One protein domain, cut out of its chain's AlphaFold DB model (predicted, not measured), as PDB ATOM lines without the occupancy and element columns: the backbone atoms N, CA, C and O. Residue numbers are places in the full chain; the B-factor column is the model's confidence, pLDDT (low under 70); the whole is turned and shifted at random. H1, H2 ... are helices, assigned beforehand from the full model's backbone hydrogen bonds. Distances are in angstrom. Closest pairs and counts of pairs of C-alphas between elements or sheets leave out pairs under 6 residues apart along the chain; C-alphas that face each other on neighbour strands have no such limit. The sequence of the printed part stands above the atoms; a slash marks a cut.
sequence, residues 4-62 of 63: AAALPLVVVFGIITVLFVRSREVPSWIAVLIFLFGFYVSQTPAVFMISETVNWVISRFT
ATOM      1  N   ALA A   4      24.472 -63.327 -49.213       73.62
ATOM      2  CA  ALA A   4      25.778 -63.342 -49.862       73.62
ATOM      3  C   ALA A   4      25.975 -62.217 -50.899       73.62
ATOM      4  O   ALA A   4      27.098 -61.759 -51.082       73.62
ATOM      5  N   ALA A   5      24.910 -61.750 -51.560       75.06
ATOM      6  CA  ALA A   5      24.968 -60.628 -52.504       75.06
ATOM      7  C   ALA A   5      24.732 -59.265 -51.829       75.06
ATOM      8  O   ALA A   5      25.158 -58.235 -52.350       75.06
ATOM      9  N   ALA A   6      24.080 -59.245 -50.663       79.25
ATOM     10  CA  ALA A   6      23.822 -58.024 -49.903       79.25
ATOM     11  C   ALA A   6      25.087 -57.464 -49.245       79.25
ATOM     12  O   ALA A   6      25.342 -56.263 -49.328       79.25
ATOM     13  N   LEU A   7      25.905 -58.333 -48.643       83.38
ATOM     14  CA  LEU A   7      27.119 -57.920 -47.931       83.38
ATOM     15  C   LEU A   7      28.119 -57.150 -48.821       83.38
ATOM     16  O   LEU A   7      28.532 -56.062 -48.417       83.38
ATOM     17  N   PRO A   8      28.475 -57.613 -50.037       86.00
ATOM     18  CA  PRO A   8      29.383 -56.872 -50.915       86.00
ATOM     19  C   PRO A   8      28.835 -55.501 -51.321       86.00
ATOM     20  O   PRO A   8      29.574 -54.522 -51.350       86.00
ATOM     21  N   LEU A   9      27.532 -55.417 -51.601       85.88
ATOM     22  CA  LEU A   9      26.859 -54.180 -52.007       85.88
ATOM     23  C   LEU A   9      26.890 -53.130 -50.891       85.88
ATOM     24  O   LEU A   9      27.217 -51.970 -51.139       85.88
ATOM     25  N   VAL A  10      26.626 -53.552 -49.652       89.50
ATOM     26  CA  VAL A  10      26.732 -52.693 -48.465       89.50
ATOM     27  C   VAL A  10      28.164 -52.194 -48.277       89.50
ATOM     28  O   VAL A  10      28.362 -51.009 -48.014       89.50
ATOM     29  N   VAL A  11      29.167 -53.058 -48.459       90.38
ATOM     30  CA  VAL A  11      30.582 -52.665 -48.363       90.38
ATOM     31  C   VAL A  11      30.937 -51.621 -49.423       90.38
ATOM     32  O   VAL A  11      31.523 -50.592 -49.087       90.38
ATOM     33  N   VAL A  12      30.550 -51.838 -50.684       92.88
ATOM     34  CA  VAL A  12      30.818 -50.897 -51.785       92.88
ATOM     35  C   VAL A  12      30.168 -49.539 -51.516       92.88
ATOM     36  O   VAL A  12      30.854 -48.517 -51.557       92.88
ATOM     37  N   PHE A  13      28.875 -49.508 -51.179       91.44
ATOM     38  CA  PHE A  13      28.192 -48.251 -50.863       91.44
ATOM     39  C   PHE A  13      28.762 -47.568 -49.618       91.44
ATOM     40  O   PHE A  13      28.886 -46.342 -49.600       91.44
ATOM     41  N   GLY A  14      29.164 -48.335 -48.603       90.94
ATOM     42  CA  GLY A  14      29.832 -47.812 -47.413       90.94
ATOM     43  C   GLY A  14      31.150 -47.114 -47.750       90.94
ATOM     44  O   GLY A  14      31.361 -45.976 -47.336       90.94
ATOM     45  N   ILE A  15      32.003 -47.746 -48.564       94.38
ATOM     46  CA  ILE A  15      33.273 -47.156 -49.016       94.38
ATOM     47  C   ILE A  15      33.018 -45.871 -49.806       94.38
ATOM     48  O   ILE A  15      33.627 -44.847 -49.500       94.38
ATOM     49  N   ILE A  16      32.099 -45.892 -50.777       94.19
ATOM     50  CA  ILE A  16      31.751 -44.708 -51.581       94.19
ATOM     51  C   ILE A  16      31.272 -43.565 -50.679       94.19
ATOM     52  O   ILE A  16      31.722 -42.430 -50.825       94.19
ATOM     53  N   THR A  17      30.424 -43.867 -49.694       91.38
ATOM     54  CA  THR A  17      29.921 -42.873 -48.737       91.38
ATOM     55  C   THR A  17      31.063 -42.248 -47.931       91.38
ATOM     56  O   THR A  17      31.135 -41.025 -47.807       91.38
ATOM     57  N   VAL A  18      31.997 -43.059 -47.424       91.75
ATOM     58  CA  VAL A  18      33.179 -42.568 -46.693       91.75
ATOM     59  C   VAL A  18      34.060 -41.695 -47.588       91.75
ATOM     60  O   VAL A  18      34.548 -40.655 -47.140       91.75
ATOM     61  N   LEU A  19      34.246 -42.079 -48.853       94.12
ATOM     62  CA  LEU A  19      35.006 -41.290 -49.820       94.12
ATOM     63  C   LEU A  19      34.343 -39.933 -50.087       94.12
ATOM     64  O   LEU A  19      35.043 -38.926 -50.039       94.12
ATOM     65  N   PHE A  20      33.019 -39.863 -50.262       92.88
ATOM     66  CA  PHE A  20      32.309 -38.589 -50.455       92.88
ATOM     67  C   PHE A  20      32.414 -37.649 -49.255       92.88
ATOM     68  O   PHE A  20      32.640 -36.448 -49.424       92.88
ATOM     69  N   VAL A  21      32.309 -38.188 -48.038       92.94
ATOM     70  CA  VAL A  21      32.508 -37.399 -46.812       92.94
ATOM     71  C   VAL A  21      33.950 -36.891 -46.734       92.94
ATOM     72  O   VAL A  21      34.182 -35.725 -46.415       92.94
ATOM     73  N   ARG A  22      34.934 -37.737 -47.068       93.38
ATOM     74  CA  ARG A  22      36.355 -37.360 -47.068       93.38
ATOM     75  C   ARG A  22      36.674 -36.295 -48.119       93.38
ATOM     76  O   ARG A  22      37.419 -35.366 -47.814       93.38
ATOM     77  N   SER A  23      36.105 -36.408 -49.317       92.56
ATOM     78  CA  SER A  23      36.252 -35.428 -50.401       92.56
ATOM     79  C   SER A  23      35.549 -34.099 -50.108       92.56
ATOM     80  O   SER A  23      35.720 -33.149 -50.865       92.56
ATOM     81  N   ARG A  24      34.795 -34.003 -48.999       89.19
ATOM     82  CA  ARG A  24      33.965 -32.843 -48.624       89.19
ATOM     83  C   ARG A  24      32.892 -32.498 -49.661       89.19
ATOM     84  O   ARG A  24      32.358 -31.394 -49.637       89.19
ATOM     85  N   GLU A  25      32.551 -33.445 -50.532       90.44
ATOM     86  CA  GLU A  25      31.439 -33.311 -51.479       90.44
ATOM     87  C   GLU A  25      30.095 -33.358 -50.747       90.44
ATOM     88  O   GLU A  25      29.143 -32.683 -51.130       90.44
ATOM     89  N   VAL A  26      30.042 -34.114 -49.645       89.69
ATOM     90  CA  VAL A  26      28.884 -34.192 -48.755       89.69
ATOM     91  C   VAL A  26      29.299 -33.744 -47.349       89.69
ATOM     92  O   VAL A  26      30.220 -34.328 -46.770       89.69
ATOM     93  N   PRO A  27      28.625 -32.741 -46.756       92.06
ATOM     94  CA  PRO A  27      28.822 -32.375 -45.358       92.06
ATOM     95  C   PRO A  27      28.593 -33.581 -44.445       92.06
ATOM     96  O   PRO A  27      27.575 -34.265 -44.558       92.06
ATOM     97  N   SER A  28      29.495 -33.816 -43.487       88.31
ATOM     98  CA  SER A  28      29.447 -34.996 -42.612       88.31
ATOM     99  C   SER A  28      28.103 -35.168 -41.894       88.31
ATOM    100  O   SER A  28      27.643 -36.290 -41.714       88.31
ATOM    101  N   TRP A  29      27.435 -34.068 -41.532       90.44
ATOM    102  CA  TRP A  29      26.120 -34.123 -40.888       90.44
ATOM    103  C   TRP A  29      25.011 -34.642 -41.815       90.44
ATOM    104  O   TRP A  29      24.129 -35.374 -41.374       90.44
ATOM    105  N   ILE A  30      25.078 -34.329 -43.114       92.62
ATOM    106  CA  ILE A  30      24.132 -34.851 -44.111       92.62
ATOM    107  C   ILE A  30      24.324 -36.360 -44.267       92.62
ATOM    108  O   ILE A  30      23.343 -37.100 -44.286       92.62
ATOM    109  N   ALA A  31      25.572 -36.835 -44.296       92.12
ATOM    110  CA  ALA A  31      25.857 -38.268 -44.352       92.12
ATOM    111  C   ALA A  31      25.296 -39.020 -43.131       92.12
ATOM    112  O   ALA A  31      24.703 -40.085 -43.289       92.12
ATOM    113  N   VAL A  32      25.407 -38.441 -41.928       92.56
ATOM    114  CA  VAL A  32      24.816 -39.011 -40.704       92.56
ATOM    115  C   VAL A  32      23.291 -39.078 -40.799       92.56
ATOM    116  O   VAL A  32      22.711 -40.114 -40.484       92.56
ATOM    117  N   LEU A  33      22.628 -38.015 -41.265       95.56
ATOM    118  CA  LEU A  33      21.169 -38.008 -41.423       95.56
ATOM    119  C   LEU A  33      20.690 -39.042 -42.449       95.56
ATOM    120  O   LEU A  33      19.718 -39.743 -42.185       95.56
ATOM    121  N   ILE A  34      21.386 -39.180 -43.581       92.94
ATOM    122  CA  ILE A  34      21.077 -40.199 -44.599       92.94
ATOM    123  C   ILE A  34      21.277 -41.606 -44.030       92.94
ATOM    124  O   ILE A  34      20.436 -42.479 -44.249       92.94
ATOM    125  N   PHE A  35      22.351 -41.829 -43.271       92.00
ATOM    126  CA  PHE A  35      22.599 -43.108 -42.610       92.00
ATOM    127  C   PHE A  35      21.486 -43.457 -41.615       92.00
ATOM    128  O   PHE A  35      20.937 -44.554 -41.672       92.00
ATOM    129  N   LEU A  36      21.104 -42.516 -40.745       94.44
ATOM    130  CA  LEU A  36      20.016 -42.706 -39.783       94.44
ATOM    131  C   LEU A  36      18.676 -42.947 -40.478       94.44
ATOM    132  O   LEU A  36      17.927 -43.828 -40.061       94.44
ATOM    133  N   PHE A  37      18.394 -42.208 -41.553       93.12
ATOM    134  CA  PHE A  37      17.212 -42.419 -42.381       93.12
ATOM    135  C   PHE A  37      17.189 -43.835 -42.962       93.12
ATOM    136  O   PHE A  37      16.216 -44.554 -42.755       93.12
ATOM    137  N   GLY A  38      18.267 -44.277 -43.615       91.00
ATOM    138  CA  GLY A  38      18.369 -45.634 -44.161       91.00
ATOM    139  C   GLY A  38      18.238 -46.718 -43.087       91.00
ATOM    140  O   GLY A  38      17.540 -47.712 -43.292       91.00
ATOM    141  N   PHE A  39      18.839 -46.499 -41.914       92.19
ATOM    142  CA  PHE A  39      18.727 -47.405 -40.772       92.19
ATOM    143  C   PHE A  39      17.276 -47.526 -40.291       92.19
ATOM    144  O   PHE A  39      16.769 -48.636 -40.146       92.19
ATOM    145  N   TYR A  40      16.568 -46.407 -40.123       92.06
ATOM    146  CA  TYR A  40      15.154 -46.424 -39.740       92.06
ATOM    147  C   TYR A  40      14.265 -47.042 -40.821       92.06
ATOM    148  O   TYR A  40      13.381 -47.833 -40.506       92.06
ATOM    149  N   VAL A  41      14.523 -46.750 -42.098       92.81
ATOM    150  CA  VAL A  41      13.794 -47.341 -43.232       92.81
ATOM    151  C   VAL A  41      13.925 -48.863 -43.240       92.81
ATOM    152  O   VAL A  41      12.936 -49.542 -43.517       92.81
ATOM    153  N   SER A  42      15.084 -49.417 -42.872       88.56
ATOM    154  CA  SER A  42      15.273 -50.874 -42.787       88.56
ATOM    155  C   SER A  42      14.388 -51.553 -41.733       88.56
ATOM    156  O   SER A  42      14.092 -52.737 -41.855       88.56
ATOM    157  N   GLN A  43      13.916 -50.797 -40.735       90.81
ATOM    158  CA  GLN A  43      12.970 -51.270 -39.720       90.81
ATOM    159  C   GLN A  43      11.507 -51.166 -40.176       90.81
ATOM    160  O   GLN A  43      10.603 -51.604 -39.467       90.81
ATOM    161  N   THR A  44      11.252 -50.581 -41.348       92.94
ATOM    162  CA  THR A  44       9.908 -50.431 -41.914       92.94
ATOM    163  C   THR A  44       9.660 -51.434 -43.047       92.94
ATOM    164  O   THR A  44      10.611 -51.907 -43.673       92.94
ATOM    165  N   PRO A  45       8.390 -51.706 -43.413       90.81
ATOM    166  CA  PRO A  45       8.058 -52.558 -44.560       90.81
ATOM    167  C   PRO A  45       8.612 -52.059 -45.904       90.81
ATOM    168  O   PRO A  45       8.670 -52.822 -46.867       90.81
ATOM    169  N   ALA A  46       9.061 -50.801 -45.986       88.50
ATOM    170  CA  ALA A  46       9.698 -50.258 -47.182       88.50
ATOM    171  C   ALA A  46      10.970 -51.028 -47.586       88.50
ATOM    172  O   ALA A  46      11.355 -51.001 -48.756       88.50
ATOM    173  N   VAL A  47      11.590 -51.775 -46.663       87.69
ATOM    174  CA  VAL A  47      12.731 -52.652 -46.967       87.69
ATOM    175  C   VAL A  47      12.408 -53.685 -48.053       87.69
ATOM    176  O   VAL A  47      13.276 -54.001 -48.871       87.69
ATOM    177  N   PHE A  48      11.162 -54.166 -48.125       87.81
ATOM    178  CA  PHE A  48      10.733 -55.113 -49.157       87.81
ATOM    179  C   PHE A  48      10.701 -54.449 -50.534       87.81
ATOM    180  O   PHE A  48      11.278 -54.985 -51.476       87.81
ATOM    181  N   MET A  49      10.153 -53.233 -50.625       90.19
ATOM    182  CA  MET A  49      10.136 -52.458 -51.872       90.19
ATOM    183  C   MET A  49      11.553 -52.165 -52.378       90.19
ATOM    184  O   MET A  49      11.838 -52.304 -53.569       90.19
ATOM    185  N   ILE A  50      12.466 -51.796 -51.475       88.12
ATOM    186  CA  ILE A  50      13.876 -51.556 -51.818       88.12
ATOM    187  C   ILE A  50      14.521 -52.856 -52.309       88.12
ATOM    188  O   ILE A  50      15.168 -52.868 -53.352       88.12
ATOM    189  N   SER A  51      14.305 -53.963 -51.600       87.19
ATOM    190  CA  SER A  51      14.873 -55.267 -51.953       87.19
ATOM    191  C   SER A  51      14.378 -55.775 -53.307       87.19
ATOM    192  O   SER A  51      15.166 -56.332 -54.075       87.19
ATOM    193  N   GLU A  52      13.096 -55.591 -53.621       88.62
ATOM    194  CA  GLU A  52      12.509 -55.917 -54.925       88.62
ATOM    195  C   GLU A  52      13.078 -55.038 -56.032       88.62
ATOM    196  O   GLU A  52      13.474 -55.554 -57.075       88.62
ATOM    197  N   THR A  53      13.211 -53.735 -55.780       88.62
ATOM    198  CA  THR A  53      13.812 -52.792 -56.730       88.62
ATOM    199  C   THR A  53      15.256 -53.175 -57.041       88.62
ATOM    200  O   THR A  53      15.634 -53.255 -58.206       88.62
ATOM    201  N   VAL A  54      16.067 -53.477 -56.023       86.81
ATOM    202  CA  VAL A  54      17.466 -53.883 -56.222       86.81
ATOM    203  C   VAL A  54      17.551 -55.212 -56.978       86.81
ATOM    204  O   VAL A  54      18.336 -55.315 -57.916       86.81
ATOM    205  N   ASN A  55      16.719 -56.208 -56.647       87.25
ATOM    206  CA  ASN A  55      16.676 -57.462 -57.414       87.25
ATOM    207  C   ASN A  55      16.262 -57.220 -58.870       87.25
ATOM    208  O   ASN A  55      16.858 -57.809 -59.769       87.25
ATOM    209  N   TRP A  56      15.282 -56.344 -59.113       88.31
ATOM    210  CA  TRP A  56      14.867 -55.969 -60.463       88.31
ATOM    211  C   TRP A  56      16.024 -55.337 -61.238       88.31
ATOM    212  O   TRP A  56      16.303 -55.776 -62.349       88.31
ATOM    213  N   VAL A  57      16.752 -54.386 -60.644       87.25
ATOM    214  CA  VAL A  57      17.936 -53.774 -61.267       87.25
ATOM    215  C   VAL A  57      18.985 -54.839 -61.578       87.25
ATOM    216  O   VAL A  57      19.409 -54.950 -62.725       87.25
ATOM    217  N   ILE A  58      19.366 -55.660 -60.595       85.75
ATOM    218  CA  ILE A  58      20.389 -56.702 -60.773       85.75
ATOM    219  C   ILE A  58      19.979 -57.681 -61.876       85.75
ATOM    220  O   ILE A  58      20.796 -57.966 -62.744       85.75
ATOM    221  N   SER A  59      18.710 -58.103 -61.924       85.56
ATOM    222  CA  SER A  59      18.193 -59.006 -62.964       85.56
ATOM    223  C   SER A  59      18.286 -58.451 -64.389       85.56
ATOM    224  O   SER A  59      18.207 -59.215 -65.341       85.56
ATOM    225  N   ARG A  60      18.458 -57.132 -64.566       85.62
ATOM    226  CA  ARG A  60      18.731 -56.532 -65.884       85.62
ATOM    227  C   ARG A  60      20.201 -56.606 -66.286       85.62
ATOM    228  O   ARG A  60      20.491 -56.501 -67.472       85.62
ATOM    229  N   PHE A  61      21.104 -56.760 -65.322       81.75
ATOM    230  CA  PHE A  61      22.549 -56.830 -65.546       81.75
ATOM    231  C   PHE A  61      23.093 -58.263 -65.512       81.75
ATOM    232  O   PHE A  61      24.120 -58.535 -66.129       81.75
ATOM    233  N   THR A  62      22.417 -59.181 -64.823       69.69
ATOM    234  CA  THR A  62      22.668 -60.625 -64.912       69.69
ATOM    235  C   THR A  62      21.788 -61.226 -66.007       69.69
ATOM    236  O   THR A  62      20.571 -61.264 -65.837       69.69
TER     237      THR A  62
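What this domain is: This is residues 4 to 62 of the 63 residues of an uncharacterized protein of Streptomyces sp. S4.7 (UniProt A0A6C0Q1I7). Three helices make an open, three-sided frame: H1 runs out, H2 folds back opposite ways from it, meeting it near their link, and H3 turns off H2's far end about perpendicular. The printed part has 59 residues with three named helices, H1, H2, H3 in chain order, and no named strand; the class is all helix. It is loose, with a radius of gyration of the C-alphas of 13.3 A and spans of 34 by 26 by 18 A.

How they stand to each other: H1, residues 4 to 22, and H2, residues 28 to 42, form a helical hairpin at a shallow tilt of 21 degrees, opposite ways. They only just touch, with 3 pairs of C-alphas within 8 A, through residues 17 to 21 and 28 to 31 alone; the closest C-alphas, of Val 21 and Ser 28, are 5.7 A apart. H3, residues 46 to 61, is close but not clearly touching H2; their closest C-alphas, of Val 41 and Val 47, are 6.6 A apart. H1 and H3 are apart. Every O i to N i+4 pair is within hydrogen-bond range in H2, 13 of 15 in H1 and 11 of 12 in H3.

Where its parts are: H1 measures 28.2 A from C-alpha 4 at (25.778, -63.342, -49.862), H2 21.3 A, and H3 23.4 A to C-alpha 61 at (22.549, -56.830, -65.546).

The domain as a whole: The farthest C-alphas, of Trp 29 and Thr 62, are 35.9 A apart. Both links are tight, and the printed part has no cut. Residue 62 is under pLDDT 70.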